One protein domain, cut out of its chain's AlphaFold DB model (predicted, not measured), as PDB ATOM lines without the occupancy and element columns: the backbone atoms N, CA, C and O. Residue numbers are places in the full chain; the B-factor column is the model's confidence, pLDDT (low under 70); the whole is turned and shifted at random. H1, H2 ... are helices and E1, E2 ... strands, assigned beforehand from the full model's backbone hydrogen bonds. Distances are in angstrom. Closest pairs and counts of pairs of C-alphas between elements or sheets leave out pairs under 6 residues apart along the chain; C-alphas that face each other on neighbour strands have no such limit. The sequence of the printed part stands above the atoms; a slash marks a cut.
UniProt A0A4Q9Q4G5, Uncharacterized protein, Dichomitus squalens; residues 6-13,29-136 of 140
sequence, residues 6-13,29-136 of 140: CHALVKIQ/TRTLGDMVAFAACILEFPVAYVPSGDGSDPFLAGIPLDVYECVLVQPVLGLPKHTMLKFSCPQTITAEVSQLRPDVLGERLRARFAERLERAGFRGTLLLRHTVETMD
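This is residues 6 to 13 and 29 to 136 of the 140 residues of an uncharacterized protein of Dichomitus squalens (UniProt A0A4Q9Q4G5). A twisted sheet of three long strands has H4 packed along one face and short H3 by one end, on the same face; beyond edge strand E2, H2 stands off from the sheet, and residues 6 to 13, with H1, stand free. The 116 printed residues hold, in order, H1 H2 E1 E2 H3 H4 E3; the sheet, E2 E1 E3, is all antiparallel, and the class is mixed. The whole is loose, with a radius of gyration of the C-alphas of 16.6 A and spans of 48 by 35 by 26 A.

E1, residues 64 to 73, is 27.8 A long and begins at C-alpha 64 (261.281, 216.695, 183.587). E2 is residues 82 to 90, 24.5 A; E3 is residues 125 to 134, 28.6 A, ending at (257.759, 217.101, 186.448). H4, residues 102 to 119, is 25.8 A; H3 is residues 91 to 96, 8.9 A; H2 is residues 32 to 43, 16.4 A; H1 is residues 6 to 9, 5.6 A.

E1 and E2 form a hairpin, with N 68 and O 87 2.8 A apart, within hydrogen-bond range. E1 and E3 are antiparallel at 160 degrees, with N 69 and O 129 2.9 A apart, also within range. H4 is over E1 and E3 at a height over the sheet of 9.4 A; the closest C-alphas of H4 and E3 are those of Gly 106 and Leu 128, 7.0 A. E2, H3 H4, E3 make a split strand-helix-strand unit, two same-way strands with E1 between them, its crossover right-handed. H2 is apart from E2 and H4. Every O i to N i+4 pair is within hydrogen-bond range in H2, 12 of 14 in H4 and 1 of 2 in H3; H1 is too short for one.

Residues 14 to 28 are not printed; C-alphas 13 and 29 are 34.1 A apart across the cut. The link from H2 to E1, 20 residues, is long. Confidence is under 70 for 24 residues, among them 6 to 13 and 51 to 58.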
ATOM      1  N   CYS A   6     255.289 183.798 168.791       33.94
ATOM      2  CA  CYS A   6     253.931 183.781 168.233       33.94
ATOM      3  C   CYS A   6     253.087 182.598 168.729       33.94
ATOM      4  O   CYS A   6     251.869 182.717 168.807       33.94
ATOM      5  N   HIS A   7     253.702 181.471 169.099       29.16
ATOM      6  CA  HIS A   7     252.940 180.293 169.526       29.16
ATOM      7  C   HIS A   7     252.360 180.425 170.946       29.16
ATOM      8  O   HIS A   7     251.383 179.752 171.268       29.16
ATOM      9  N   ALA A   8     252.920 181.307 171.780       39.12
ATOM     10  CA  ALA A   8     252.424 181.548 173.135       39.12
ATOM     11  C   ALA A   8     251.212 182.501 173.167       39.12
ATOM     12  O   ALA A   8     250.329 182.339 174.004       39.12
ATOM     13  N   LEU A   9     251.126 183.454 172.233       40.81
ATOM     14  CA  LEU A   9     250.079 184.487 172.241       40.81
ATOM     15  C   LEU A   9     248.734 184.017 171.657       40.81
ATOM     16  O   LEU A   9     247.697 184.588 171.975       40.81
ATOM     17  N   VAL A  10     248.718 182.947 170.854       39.56
ATOM     18  CA  VAL A  10     247.497 182.456 170.180       39.56
ATOM     19  C   VAL A  10     246.558 181.672 171.115       39.56
ATOM     20  O   VAL A  10     245.407 181.433 170.766       39.56
ATOM     21  N   LYS A  11     246.987 181.314 172.334       33.50
ATOM     22  CA  LYS A  11     246.136 180.619 173.321       33.50
ATOM     23  C   LYS A  11     245.498 181.525 174.378       33.50
ATOM     24  O   LYS A  11     244.869 181.009 175.297       33.50
ATOM     25  N   ILE A  12     245.602 182.848 174.250       46.66
ATOM     26  CA  ILE A  12     244.880 183.787 175.125       46.66
ATOM     27  C   ILE A  12     243.448 183.937 174.597       46.66
ATOM     28  O   ILE A  12     243.045 184.967 174.065       46.66
ATOM     29  N   GLN A  13     242.680 182.857 174.685       44.59
ATOM     30  CA  GLN A  13     241.238 182.877 174.492       44.59
ATOM     31  C   GLN A  13     240.605 182.093 175.639       44.59
ATOM     32  O   GLN A  13     240.737 180.876 175.701       44.59
ATOM     33  N   THR A  29     272.430 184.589 187.042       68.19
ATOM     34  CA  THR A  29     273.215 185.454 186.171       68.19
ATOM     35  C   THR A  29     272.410 186.622 185.597       68.19
ATOM     36  O   THR A  29     273.018 187.541 185.056       68.19
ATOM     37  N   ARG A  30     271.069 186.618 185.689       71.00
ATOM     38  CA  ARG A  30     270.239 187.702 185.131       71.00
ATOM     39  C   ARG A  30     270.161 188.896 186.070       71.00
ATOM     40  O   ARG A  30     269.812 188.765 187.242       71.00
ATOM     41  N   THR A  31     270.445 190.068 185.524       78.81
ATOM     42  CA  THR A  31     270.352 191.339 186.237       78.81
ATOM     43  C   THR A  31     268.906 191.845 186.264       78.81
ATOM     44  O   THR A  31     268.071 191.451 185.447       78.81
ATOM     45  N   LEU A  32     268.596 192.777 187.173       76.81
ATOM     46  CA  LEU A  32     267.319 193.502 187.147       76.81
ATOM     47  C   LEU A  32     267.099 194.205 185.797       76.81
ATOM     48  O   LEU A  32     265.977 194.244 185.297       76.81
ATOM     49  N   GLY A  33     268.177 194.698 185.180       77.25
ATOM     50  CA  GLY A  33     268.117 195.320 183.862       77.25
ATOM     51  C   GLY A  33     267.651 194.375 182.763       77.25
ATOM     52  O   GLY A  33     266.832 194.777 181.940       77.25
ATOM     53  N   ASP A  34     268.066 193.108 182.798       80.12
ATOM     54  CA  ASP A  34     267.605 192.105 181.830       80.12
ATOM     55  C   ASP A  34     266.099 191.856 181.961       80.12
ATOM     56  O   ASP A  34     265.389 191.742 180.960       80.12
ATOM     57  N   MET A  35     265.589 191.821 183.197       79.50
ATOM     58  CA  MET A  35     264.159 191.640 183.460       79.50
ATOM     59  C   MET A  35     263.338 192.857 183.020       79.50
ATOM     60  O   MET A  35     262.294 192.693 182.393       79.50
ATOM     61  N   VAL A  36     263.824 194.072 183.293       78.75
ATOM     62  CA  VAL A  36     263.177 195.323 182.866       78.75
ATOM     63  C   VAL A  36     263.165 195.443 181.340       78.75
ATOM     64  O   VAL A  36     262.120 195.727 180.757       78.75
ATOM     65  N   ALA A  37     264.288 195.163 180.674       78.19
ATOM     66  CA  ALA A  37     264.374 195.175 179.215       78.19
ATOM     67  C   ALA A  37     263.453 194.122 178.583       78.19
ATOM     68  O   ALA A  37     262.797 194.388 177.573       78.19
ATOM     69  N   PHE A  38     263.351 192.941 179.195       79.69
ATOM     70  CA  PHE A  38     262.437 191.903 178.743       79.69
ATOM     71  C   PHE A  38     260.967 192.309 178.909       79.69
ATOM     72  O   PHE A  38     260.183 192.170 177.970       79.69
ATOM     73  N   ALA A  39     260.594 192.850 180.073       80.44
ATOM     74  CA  ALA A  39     259.243 193.348 180.319       80.44
ATOM     75  C   ALA A  39     258.870 194.440 179.310       80.44
ATOM     76  O   ALA A  39     257.794 194.390 178.717       80.44
ATOM     77  N   ALA A  40     259.789 195.366 179.035       79.38
ATOM     78  CA  ALA A  40     259.600 196.395 178.023       79.38
ATOM     79  C   ALA A  40     259.425 195.819 176.616       79.38
ATOM     80  O   ALA A  40     258.576 196.293 175.871       79.38
ATOM     81  N   CYS A  41     260.157 194.758 176.260       78.38
ATOM     82  CA  CYS A  41     259.949 194.058 174.994       78.38
ATOM     83  C   CYS A  41     258.548 193.433 174.896       78.38
ATOM     84  O   CYS A  41     257.908 193.563 173.854       78.38
ATOM     85  N   ILE A  42     258.069 192.769 175.957       79.25
ATOM     86  CA  ILE A  42     256.739 192.132 175.978       79.25
ATOM     87  C   ILE A  42     255.618 193.165 175.926       79.25
ATOM     88  O   ILE A  42     254.672 193.011 175.157       79.25
ATOM     89  N   LEU A  43     255.716 194.193 176.763       78.19
ATOM     90  CA  LEU A  43     254.728 195.266 176.857       78.19
ATOM     91  C   LEU A  43     254.881 196.292 175.729       78.19
ATOM     92  O   LEU A  43     254.081 197.215 175.605       78.19
ATOM     93  N   GLU A  44     255.922 196.123 174.917       76.81
ATOM     94  CA  GLU A  44     256.288 196.973 173.795       76.81
ATOM     95  C   GLU A  44     256.533 198.437 174.161       76.81
ATOM     96  O   GLU A  44     256.306 199.349 173.359       76.81
ATOM     97  N   PHE A  45     257.030 198.656 175.374       79.94
ATOM     98  CA  PHE A  45     257.480 199.968 175.794       79.94
ATOM     99  C   PHE A  45     258.721 200.345 174.980       79.94
ATOM    100  O   PHE A  45     259.695 199.588 174.945       79.94
ATOM    101  N   PRO A  46     258.722 201.514 174.320       79.44
ATOM    102  CA  PRO A  46     259.861 201.942 173.515       79.44
ATOM    103  C   PRO A  46     261.065 202.349 174.371       79.44
ATOM    104  O   PRO A  46     262.179 202.416 173.858       79.44
ATOM    105  N   VAL A  47     260.837 202.646 175.653       79.75
ATOM    106  CA  VAL A  47     261.853 203.060 176.620       79.75
ATOM    107  C   VAL A  47     261.583 202.353 177.937       79.75
ATOM    108  O   VAL A  47     260.437 202.271 178.374       79.75
ATOM    109  N   ALA A  48     262.647 201.876 178.570       82.06
ATOM    110  CA  ALA A  48     262.611 201.295 179.900       82.06
ATOM    111  C   ALA A  48     263.835 201.755 180.679       82.06
ATOM    112  O   ALA A  48     264.917 201.919 180.114       82.06
ATOM    113  N   TYR A  49     263.656 201.965 181.974       75.69
ATOM    114  CA  TYR A  49     264.692 202.467 182.859       75.69
ATOM    115  C   TYR A  49     264.781 201.584 184.099       75.69
ATOM    116  O   TYR A  49     263.781 201.066 184.593       75.69
ATOM    117  N   VAL A  50     266.005 201.396 184.580       74.62
ATOM    118  CA  VAL A  50     266.308 200.573 185.751       74.62
ATOM    119  C   VAL A  50     266.713 201.521 186.875       74.62
ATOM    120  O   VAL A  50     267.628 202.321 186.663       74.62
ATOM    121  N   PRO A  51     266.072 201.458 188.053       67.88
ATOM    122  CA  PRO A  51     266.533 202.202 189.217       67.88
ATOM    123  C   PRO A  51     267.997 201.877 189.513       67.88
ATOM    124  O   PRO A  51     268.367 200.711 189.631       67.88
ATOM    125  N   SER A  52     268.842 202.904 189.595       63.78
ATOM    126  CA  SER A  52     270.288 202.738 189.810       63.78
ATOM    127  C   SER A  52     270.670 202.548 191.287       63.78
ATOM    128  O   SER A  52     271.844 202.355 191.580       63.78
ATOM    129  N   GLY A  53     269.698 202.604 192.206       62.25
ATOM    130  CA  GLY A  53     269.897 202.501 193.654       62.25
ATOM    131  C   GLY A  53     269.048 201.408 194.305       62.25
ATOM    132  O   GLY A  53     268.173 200.814 193.678       62.25
ATOM    133  N   ASP A  54     269.281 201.187 195.596       58.72
ATOM    134  CA  ASP A  54     268.586 200.232 196.475       58.72
ATOM    135  C   ASP A  54     267.127 200.617 196.815       58.72
ATOM    136  O   ASP A  54     266.495 200.000 197.671       58.72
ATOM    137  N   GLY A  55     266.576 201.619 196.125       57.25
ATOM    138  CA  GLY A  55     265.220 202.128 196.321       57.25
ATOM    139  C   GLY A  55     265.098 203.223 197.385       57.25
ATOM    140  O   GLY A  55     263.970 203.610 197.692       57.25
ATOM    141  N   SER A  56     266.209 203.723 197.946       56.97
ATOM    142  CA  SER A  56     266.176 204.813 198.937       56.97
ATOM    143  C   SER A  56     266.071 206.220 198.329       56.97
ATOM    144  O   SER A  56     265.431 207.085 198.929       56.97
ATOM    145  N   ASP A  57     266.605 206.440 197.124       59.06
ATOM    146  CA  ASP A  57     266.466 207.712 196.408       59.06
ATOM    147  C   ASP A  57     265.148 207.779 195.619       59.06
ATOM    148  O   ASP A  57     264.740 206.785 195.004       59.06
ATOM    149  N   PRO A  58     264.474 208.947 195.579       63.38
ATOM    150  CA  PRO A  58     263.235 209.116 194.836       63.38
ATOM    151  C   PRO A  58     263.541 209.112 193.331       63.38
ATOM    152  O   PRO A  58     263.803 210.136 192.703       63.38
ATOM    153  N   PHE A  59     263.546 207.911 192.760       70.12
ATOM    154  CA  PHE A  59     263.845 207.649 191.361       70.12
ATOM    155  C   PHE A  59     262.966 208.516 190.440       70.12
ATOM    156  O   PHE A  59     261.739 208.478 190.525       70.12
ATOM    157  N   LEU A  60     263.618 209.312 189.582       74.50
ATOM    158  CA  LEU A  60     263.012 210.270 188.644       74.50
ATOM    159  C   LEU A  60     262.235 211.451 189.266       74.50
ATOM    160  O   LEU A  60     261.609 212.218 188.531       74.50
ATOM    161  N   ALA A  61     262.292 211.656 190.584       82.25
ATOM    162  CA  ALA A  61     261.643 212.803 191.219       82.25
ATOM    163  C   ALA A  61     262.314 214.132 190.854       82.25
ATOM    164  O   ALA A  61     263.539 214.246 190.837       82.25
ATOM    165  N   GLY A  62     261.496 215.148 190.572       82.62
ATOM    166  CA  GLY A  62     261.970 216.482 190.196       82.62
ATOM    167  C   GLY A  62     262.634 216.553 188.816       82.62
ATOM    168  O   GLY A  62     263.126 217.615 188.435       82.62
ATOM    169  N   ILE A  63     262.636 215.458 188.048       84.38
ATOM    170  CA  ILE A  63     263.180 215.415 186.689       84.38
ATOM    171  C   ILE A  63     262.045 215.687 185.689       84.38
ATOM    172  O   ILE A  63     260.964 215.115 185.832       84.38
ATOM    173  N   PRO A  64     262.245 216.546 184.671       88.81
ATOM    174  CA  PRO A  64     261.281 216.695 183.587       88.81
ATOM    175  C   PRO A  64     261.206 215.415 182.744       88.81
ATOM    176  O   PRO A  64     262.219 214.907 182.251       88.81
ATOM    177  N   LEU A  65     259.988 214.910 182.571       88.44
ATOM    178  CA  LEU A  65     259.679 213.705 181.812       88.44
ATOM    179  C   LEU A  65     258.831 214.063 180.592       88.44
ATOM    180  O   LEU A  65     257.799 214.719 180.713       88.44
ATOM    181  N   ASP A  66     259.229 213.572 179.424       88.81
ATOM    182  CA  ASP A  66     258.359 213.494 178.258       88.81
ATOM    183  C   ASP A  66     257.356 212.351 178.474       88.81
ATOM    184  O   ASP A  66     257.729 211.176 178.489       88.81
ATOM    185  N   VAL A  67     256.082 212.687 178.654       90.06
ATOM    186  CA  VAL A  67     254.977 211.741 178.833       90.06
ATOM    187  C   VAL A  67     254.253 211.560 177.506       90.06
ATOM    188  O   VAL A  67     253.830 212.526 176.872       90.06
ATOM    189  N   TYR A  68     254.094 210.308 177.088       90.12
ATOM    190  CA  TYR A  68     253.441 209.935 175.839       90.12
ATOM    191  C   TYR A  68     252.176 209.136 176.126       90.12
ATOM    192  O   TYR A  68     252.213 208.140 176.848       90.12
ATOM    193  N   GLU A  69     251.066 209.529 175.502       92.19
ATOM    194  CA  GLU A  69     249.807 208.782 175.528       92.19
ATOM    195  C   GLU A  69     249.360 208.435 174.108       92.19
ATOM    196  O   GLU A  69     249.116 209.312 173.278       92.19
ATOM    197  N   CYS A  70     249.205 207.142 173.842       90.19
ATOM    198  CA  CYS A  70     248.610 206.605 172.624       90.19
ATOM    199  C   CYS A  70     247.125 206.320 172.879       90.19
ATOM    200  O   CYS A  70     246.780 205.371 173.586       90.19
ATOM    201  N   VAL A  71     246.246 207.138 172.305       91.06
ATOM    202  CA  VAL A  71     244.803 207.110 172.560       91.06
ATOM    203  C   VAL A  71     244.050 206.704 171.299       91.06
ATOM    204  O   VAL A  71     244.136 207.367 170.268       91.06
ATOM    205  N   LEU A  72     243.263 205.638 171.390       89.75
ATOM    206  CA  LEU A  72     242.341 205.219 170.344       89.75
ATOM    207  C   LEU A  72     241.044 206.021 170.446       89.75
ATOM    208  O   LEU A  72     240.426 206.118 171.511       89.75
ATOM    209  N   VAL A  73     240.626 206.591 169.319       88.25
ATOM    210  CA  VAL A  73     239.385 207.356 169.196       88.25
ATOM    211  C   VAL A  73     238.543 206.756 168.085       88.25
ATOM    212  O   VAL A  73     238.990 206.669 166.946       88.25
ATOM    213  N   GLN A  74     237.309 206.368 168.401       84.56
ATOM    214  CA  GLN A  74     236.366 205.842 167.419       84.56
ATOM    215  C   GLN A  74     235.152 206.777 167.299       84.56
ATOM    216  O   GLN A  74     234.273 206.743 168.160       84.56
ATOM    217  N   PRO A  75     235.073 207.606 166.237       69.31
ATOM    218  CA  PRO A  75     234.041 208.641 166.120       69.31
ATOM    219  C   PRO A  75     232.616 208.085 166.019       69.31
ATOM    220  O   PRO A  75     231.667 208.701 166.486       69.31
ATOM    221  N   VAL A  76     232.467 206.912 165.399       66.31
ATOM    222  CA  VAL A  76     231.176 206.412 164.899       66.31
ATOM    223  C   VAL A  76     230.305 205.782 165.992       66.31
ATOM    224  O   VAL A  76     229.097 205.678 165.822       66.31
ATOM    225  N   LEU A  77     230.891 205.368 167.119       63.31
ATOM    226  CA  LEU A  77     230.172 204.613 168.155       63.31
ATOM    227  C   LEU A  77     229.947 205.396 169.454       63.31
ATOM    228  O   LEU A  77     229.446 204.824 170.416       63.31
ATOM    229  N   GLY A  78     230.358 206.670 169.525       62.69
ATOM    230  CA  GLY A  78     230.328 207.429 170.783       62.69
ATOM    231  C   GLY A  78     231.126 206.760 171.913       62.69
ATOM    232  O   GLY A  78     230.905 207.057 173.083       62.69
ATOM    233  N   LEU A  79     232.026 205.829 171.568       65.25
ATOM    234  CA  LEU A  79     232.802 205.072 172.535       65.25
ATOM    235  C   LEU A  79     233.788 205.997 173.256       65.25
ATOM    236  O   LEU A  79     234.355 206.906 172.634       65.25
ATOM    237  N   PRO A  80     234.020 205.765 174.559       69.06
ATOM    238  CA  PRO A  80     235.005 206.521 175.308       69.06
ATOM    239  C   PRO A  80     236.393 206.354 174.684       69.06
ATOM    240  O   PRO A  80     236.750 205.294 174.169       69.06
ATOM    241  N   LYS A  81     237.185 207.428 174.737       84.62
ATOM    242  CA  LYS A  81     238.592 207.408 174.329       84.62
ATOM    243  C   LYS A  81     239.321 206.342 175.145       84.62
ATOM    244  O   LYS A  81     239.214 206.345 176.370       84.62
ATOM    245  N   HIS A  82     240.059 205.460 174.480       87.00
ATOM    246  CA  HIS A  82     240.784 204.381 175.144       87.00
ATOM    247  C   HIS A  82     242.289 204.627 175.075       87.00
ATOM    248  O   HIS A  82     242.852 204.723 173.985       87.00
ATOM    249  N   THR A  83     242.949 204.726 176.228       87.00
ATOM    250  CA  THR A  83     244.411 204.826 176.298       87.00
ATOM    251  C   THR A  83     245.011 203.434 176.167       87.00
ATOM    252  O   THR A  83     244.880 202.616 177.070       87.00
ATOM    253  N   MET A  84     245.668 203.179 175.037       86.88
ATOM    254  CA  MET A  84     246.294 201.894 174.724       86.88
ATOM    255  C   MET A  84     247.677 201.762 175.366       86.88
ATOM    256  O   MET A  84     248.059 200.687 175.812       86.88
ATOM    257  N   LEU A  85     248.436 202.858 175.390       87.75
ATOM    258  CA  LEU A  85     249.773 202.900 175.969       87.75
ATOM    259  C   LEU A  85     250.006 204.284 176.571       87.75
ATOM    260  O   LEU A  85     249.758 205.294 175.909       87.75
ATOM    261  N   LYS A  86     250.503 204.317 177.806       88.94
ATOM    262  CA  LYS A  86     251.005 205.524 178.458       88.94
ATOM    263  C   LYS A  86     252.358 205.216 179.079       88.94
ATOM    264  O   LYS A  86     252.484 204.230 179.798       88.94
ATOM    265  N   PHE A  87     253.354 206.040 178.784       87.12
ATOM    266  CA  PHE A  87     254.694 205.899 179.346       87.12
ATOM    267  C   PHE A  87     255.375 207.261 179.453       87.12
ATOM    268  O   PHE A  87     254.914 208.240 178.868       87.12
ATOM    269  N   SER A  88     256.474 207.312 180.198       86.38
ATOM    270  CA  SER A  88     257.282 208.518 180.350       86.38
ATOM    271  C   SER A  88     258.747 208.241 180.022       86.38
ATOM    272  O   SER A  88     259.191 207.092 180.065       86.38
ATOM    273  N   CYS A  89     259.492 209.274 179.647       84.88
ATOM    274  CA  CYS A  89     260.926 209.207 179.396       84.88
ATOM    275  C   CYS A  89     261.602 210.477 179.937       84.88
ATOM    276  O   CYS A  89     261.136 211.571 179.629       84.88
ATOM    277  N   PRO A  90     262.688 210.377 180.721       85.69
ATOM    278  CA  PRO A  90     263.418 211.555 181.180       85.69
ATOM    279  C   PRO A  90     264.000 212.366 180.022       85.69
ATOM    280  O   PRO A  90     264.652 211.805 179.137       85.69
ATOM    281  N   GLN A  91     263.838 213.692 180.067       85.50
ATOM    282  CA  GLN A  91     264.342 214.574 179.007       85.50
ATOM    283  C   GLN A  91     265.869 214.548 178.867       85.50
ATOM    284  O   GLN A  91     266.421 214.815 177.800       85.50
ATOM    285  N   THR A  92     266.573 214.183 179.937       80.50
ATOM    286  CA  THR A  92     268.023 213.974 179.907       80.50
ATOM    287  C   THR A  92     268.416 212.889 178.904       80.50
ATOM    288  O   THR A  92     269.389 213.055 178.177       80.50
ATOM    289  N   ILE A  93     267.619 211.823 178.780       77.06
ATOM    290  CA  ILE A  93     267.883 210.721 177.845       77.06
ATOM    291  C   ILE A  93     267.472 211.109 176.419       77.06
ATOM    292  O   ILE A  93     268.153 210.740 175.462       77.06
ATOM    293  N   THR A  94     266.391 211.878 176.241       72.56
ATOM    294  CA  THR A  94     265.980 212.341 174.902       72.56
ATOM    295  C   THR A  94     266.981 213.318 174.279       72.56
ATOM    296  O   THR A  94     267.076 213.381 173.050       72.56
ATOM    297  N   ALA A  95     267.779 214.014 175.096       73.81
ATOM    298  CA  ALA A  95     268.903 214.828 174.634       73.81
ATOM    299  C   ALA A  95     270.081 213.987 174.103       73.81
ATOM    300  O   ALA A  95     270.734 214.383 173.137       73.81
ATOM    301  N   GLU A  96     270.341 212.822 174.699       78.31
ATOM    302  CA  GLU A  96     271.465 211.945 174.341       78.31
ATOM    303  C   GLU A  96     271.115 210.963 173.212       78.31
ATOM    304  O   GLU A  96     271.942 210.659 172.350       78.31
ATOM    305  N   VAL A  97     269.870 210.483 173.182       82.44
ATOM    306  CA  VAL A  97     269.402 209.470 172.234       82.44
ATOM    307  C   VAL A  97     268.436 210.102 171.241       82.44
ATOM    308  O   VAL A  97     267.235 210.214 171.478       82.44
ATOM    309  N   SER A  98     268.951 210.448 170.059       80.88
ATOM    310  CA  SER A  98     268.189 211.120 168.991       80.88
ATOM    311  C   SER A  98     266.903 210.392 168.574       80.88
ATOM    312  O   SER A  98     265.940 211.032 168.152       80.88
ATOM    313  N   GLN A  99     266.861 209.067 168.727       80.25
ATOM    314  CA  GLN A  99     265.687 208.238 168.445       80.25
ATOM    315  C   GLN A  99     264.528 208.420 169.435       80.25
ATOM    316  O   GLN A  99     263.414 207.992 169.127       80.25
ATOM    317  N   LEU A 100     264.796 208.996 170.609       81.44
ATOM    318  CA  LEU A 100     263.810 209.257 171.657       81.44
ATOM    319  C   LEU A 100     263.296 210.696 171.636       81.44
ATOM    320  O   LEU A 100     262.413 211.035 172.418       81.44
ATOM    321  N   ARG A 101     263.805 211.535 170.724       85.38
ATOM    322  CA  ARG A 101     263.254 212.873 170.504       85.38
ATOM    323  C   ARG A 101     261.745 212.783 170.241       85.38
ATOM    324  O   ARG A 101     261.355 211.926 169.442       85.38
ATOM    325  N   PRO A 102     260.920 213.680 170.811       87.31
ATOM    326  CA  PRO A 102     259.463 213.587 170.717       87.31
ATOM    327  C   PRO A 102     258.923 213.421 169.298       87.31
ATOM    328  O   PRO A 102     258.078 212.558 169.061       87.31
ATOM    329  N   ASP A 103     259.468 214.171 168.338       88.88
ATOM    330  CA  ASP A 103     259.059 214.089 166.931       88.88
ATOM    331  C   ASP A 103     259.342 212.697 166.338       88.88
ATOM    332  O   ASP A 103     258.480 212.077 165.719       88.88
ATOM    333  N   VAL A 104     260.551 212.176 166.571       88.12
ATOM    334  CA  VAL A 104     261.020 210.898 166.012       88.12
ATOM    335  C   VAL A 104     260.301 209.728 166.671       88.12
ATOM    336  O   VAL A 104     259.820 208.818 165.992       88.12
ATOM    337  N   LEU A 105     260.215 209.745 168.000       89.12
ATOM    338  CA  LEU A 105     259.539 208.708 168.762       89.12
ATOM    339  C   LEU A 105     258.043 208.693 168.443       89.12
ATOM    340  O   LEU A 105     257.462 207.622 168.271       89.12
ATOM    341  N   GLY A 106     257.436 209.870 168.286       90.12
ATOM    342  CA  GLY A 106     256.033 209.982 167.939       90.12
ATOM    343  C   GLY A 106     255.700 209.391 166.573       90.12
ATOM    344  O   GLY A 106     254.759 208.603 166.467       90.12
ATOM    345  N   GLU A 107     256.504 209.677 165.549       90.88
ATOM    346  CA  GLU A 107     256.342 209.057 164.229       90.88
ATOM    347  C   GLU A 107     256.530 207.536 164.275       90.88
ATOM    348  O   GLU A 107     255.736 206.789 163.698       90.88
ATOM    349  N   ARG A 108     257.518 207.044 165.033       89.00
ATOM    350  CA  ARG A 108     257.728 205.597 165.216       89.00
ATOM    351  C   ARG A 108     256.531 204.918 165.876       89.00
ATOM    352  O   ARG A 108     256.141 203.834 165.440       89.00
ATOM    353  N   LEU A 109     255.947 205.534 166.903       88.88
ATOM    354  CA  LEU A 109     254.756 205.012 167.577       88.88
ATOM    355  C   LEU A 109     253.554 204.991 166.632       88.88
ATOM    356  O   LEU A 109     252.868 203.973 166.546       88.88
ATOM    357  N   ARG A 110     253.332 206.074 165.876       90.31
ATOM    358  CA  ARG A 110     252.258 206.139 164.874       90.31
ATOM    359  C   ARG A 110     252.404 205.039 163.833       90.31
ATOM    360  O   ARG A 110     251.461 204.277 163.642       90.31
ATOM    361  N   ALA A 111     253.579 204.913 163.219       89.25
ATOM    362  CA  ALA A 111     253.842 203.893 162.208       89.25
ATOM    363  C   ALA A 111     253.653 202.472 162.765       89.25
ATOM    364  O   ALA A 111     252.972 201.651 162.152       89.25
ATOM    365  N   ARG A 112     254.192 202.197 163.961       86.69
ATOM    366  CA  ARG A 112     254.085 200.883 164.611       86.69
ATOM    367  C   ARG A 112     252.637 200.478 164.878       86.69
ATOM    368  O   ARG A 112     252.271 199.325 164.654       86.69
ATOM    369  N   PHE A 113     251.830 201.392 165.409       87.62
ATOM    370  CA  PHE A 113     250.445 201.084 165.754       87.62
ATOM    371  C   PHE A 113     249.502 201.157 164.553       87.62
ATOM    372  O   PHE A 113     248.518 200.425 164.546       87.62
ATOM    373  N   ALA A 114     249.808 201.952 163.523       86.81
ATOM    374  CA  ALA A 114     249.009 202.012 162.300       86.81
ATOM    375  C   ALA A 114     248.867 200.629 161.645       86.81
ATOM    376  O   ALA A 114     247.745 200.176 161.437       86.81
ATOM    377  N   GLU A 115     249.982 199.917 161.438       85.25
ATOM    378  CA  GLU A 115     249.979 198.570 160.840       85.25
ATOM    379  C   GLU A 115     249.092 197.591 161.632       85.25
ATOM    380  O   GLU A 115     248.352 196.776 161.081       85.25
ATOM    381  N   ARG A 116     249.139 197.673 162.963       86.75
ATOM    382  CA  ARG A 116     248.403 196.769 163.856       86.75
ATOM    383  C   ARG A 116     246.920 197.073 163.887       86.75
ATOM    384  O   ARG A 116     246.116 196.147 163.869       86.75
ATOM    385  N   LEU A 117     246.570 198.354 163.949       87.31
ATOM    386  CA  LEU A 117     245.184 198.804 163.932       87.31
ATOM    387  C   LEU A 117     244.524 198.457 162.598       87.31
ATOM    388  O   LEU A 117     243.393 197.975 162.597       87.31
ATOM    389  N   GLU A 118     245.254 198.605 161.490       86.69
ATOM    390  CA  GLU A 118     244.803 198.171 160.169       86.69
ATOM    391  C   GLU A 118     244.546 196.659 160.140       86.69
ATOM    392  O   GLU A 118     243.443 196.224 159.806       86.69
ATOM    393  N   ARG A 119     245.515 195.851 160.591       87.50
ATOM    394  CA  ARG A 119     245.369 194.387 160.674       87.50
ATOM    395  C   ARG A 119     244.244 193.935 161.607       87.50
ATOM    396  O   ARG A 119     243.632 192.902 161.355       87.50
ATOM    397  N   ALA A 120     243.970 194.689 162.669       85.75
ATOM    398  CA  ALA A 120     242.868 194.438 163.594       85.75
ATOM    399  C   ALA A 120     241.504 194.922 163.062       85.75
ATOM    400  O   ALA A 120     240.485 194.716 163.720       85.75
ATOM    401  N   GLY A 121     241.460 195.579 161.896       86.69
ATOM    402  CA  GLY A 121     240.232 196.129 161.321       86.69
ATOM    403  C   GLY A 121     239.670 197.331 162.089       86.69
ATOM    404  O   GLY A 121     238.478 197.634 161.973       86.69
ATOM    405  N   PHE A 122     240.496 198.017 162.885       85.81
ATOM    406  CA  PHE A 122     240.077 199.191 163.643       85.81
ATOM    407  C   PHE A 122     239.846 200.379 162.703       85.81
ATOM    408  O   PHE A 122     240.748 200.819 161.998       85.81
ATOM    409  N   ARG A 123     238.626 200.925 162.711       84.50
ATOM    410  CA  ARG A 123     238.208 202.035 161.829       84.50
ATOM    411  C   ARG A 123     238.280 203.419 162.482       84.50
ATOM    412  O   ARG A 123     237.720 204.376 161.954       84.50
ATOM    413  N   GLY A 124     238.872 203.513 163.670       85.06
ATOM    414  CA  GLY A 124     239.081 204.783 164.357       85.06
ATOM    415  C   GLY A 124     240.427 205.418 164.013       85.06
ATOM    416  O   GLY A 124     241.083 205.065 163.037       85.06
ATOM    417  N   THR A 125     240.852 206.355 164.850       88.69
ATOM    418  CA  THR A 125     242.124 207.069 164.714       88.69
ATOM    419  C   THR A 125     242.958 206.895 165.973       88.69
ATOM    420  O   THR A 125     242.431 206.890 167.087       88.69
ATOM    421  N   LEU A 126     244.272 206.780 165.792       89.81
ATOM    422  CA  LEU A 126     245.242 206.864 166.873       89.81
ATOM    423  C   LEU A 126     245.652 208.326 167.076       89.81
ATOM    424  O   LEU A 126     246.212 208.952 166.178       89.81
ATOM    425  N   LEU A 127     245.405 208.856 168.268       91.44
ATOM    426  CA  LEU A 127     245.925 210.143 168.708       91.44
ATOM    427  C   LEU A 127     247.130 209.912 169.610       91.44
ATOM    428  O   LEU A 127     247.016 209.264 170.646       91.44
ATOM    429  N   LEU A 128     248.268 210.481 169.232       92.31
ATOM    430  CA  LEU A 128     249.433 210.557 170.100       92.31
ATOM    431  C   LEU A 128     249.443 211.915 170.799       92.31
ATOM    432  O   LEU A 128     249.431 212.949 170.127       92.31
ATOM    433  N   ARG A 129     249.482 211.904 172.129       92.81
ATOM    434  CA  ARG A 129     249.694 213.093 172.955       92.81
ATOM    435  C   ARG A 129     251.079 213.033 173.568       92.81
ATOM    436  O   ARG A 129     251.503 211.969 174.009       92.81
ATOM    437  N   HIS A 130     251.739 214.178 173.590       93.00
ATOM    438  CA  HIS A 130     253.015 214.385 174.253       93.00
ATOM    439  C   HIS A 130     252.863 215.577 175.193       93.00
ATOM    440  O   HIS A 130     252.345 216.622 174.791       93.00
ATOM    441  N   THR A 131     253.249 215.385 176.445       92.75
ATOM    442  CA  THR A 131     253.296 216.417 177.482       92.75
ATOM    443  C   THR A 131     254.641 216.346 178.186       92.75
ATOM    444  O   THR A 131     255.308 215.314 178.167       92.75
ATOM    445  N   VAL A 132     255.057 217.454 178.796       91.81
ATOM    446  CA  VAL A 132     256.220 217.471 179.687       91.81
ATOM    447  C   VAL A 132     255.701 217.607 181.105       91.81
ATOM    448  O   VAL A 132     254.983 218.562 181.409       91.81
ATOM    449  N   GLU A 133     256.038 216.646 181.956       90.25
ATOM    450  CA  GLU A 133     255.588 216.596 183.343       90.25
ATOM    451  C   GLU A 133     256.794 216.463 184.272       90.25
ATOM    452  O   GLU A 133     257.701 215.667 184.036       90.25
ATOM    453  N   THR A 134     256.804 217.246 185.346       88.25
ATOM    454  CA  THR A 134     257.759 217.101 186.448       88.25
ATOM    455  C   THR A 134     256.966 216.677 187.668       88.25
ATOM    456  O   THR A 134     256.036 217.373 188.072       88.25
ATOM    457  N   MET A 135     257.301 215.517 188.228       80.19
ATOM    458  CA  MET A 135     256.569 214.941 189.352       80.19
ATOM    459  C   MET A 135     257.452 214.903 190.597       80.19
ATOM    460  O   MET A 135     258.629 214.547 190.520       80.19
ATOM    461  N   ASP A 136     256.867 215.209 191.755       69.06
ATOM    462  CA  ASP A 136     257.558 215.112 193.049       69.06
ATOM    463  C   ASP A 136     257.900 213.657 193.406       69.06
ATOM    464  O   ASP A 136     258.838 213.395 194.158       69.06
TER     465      ASP A 136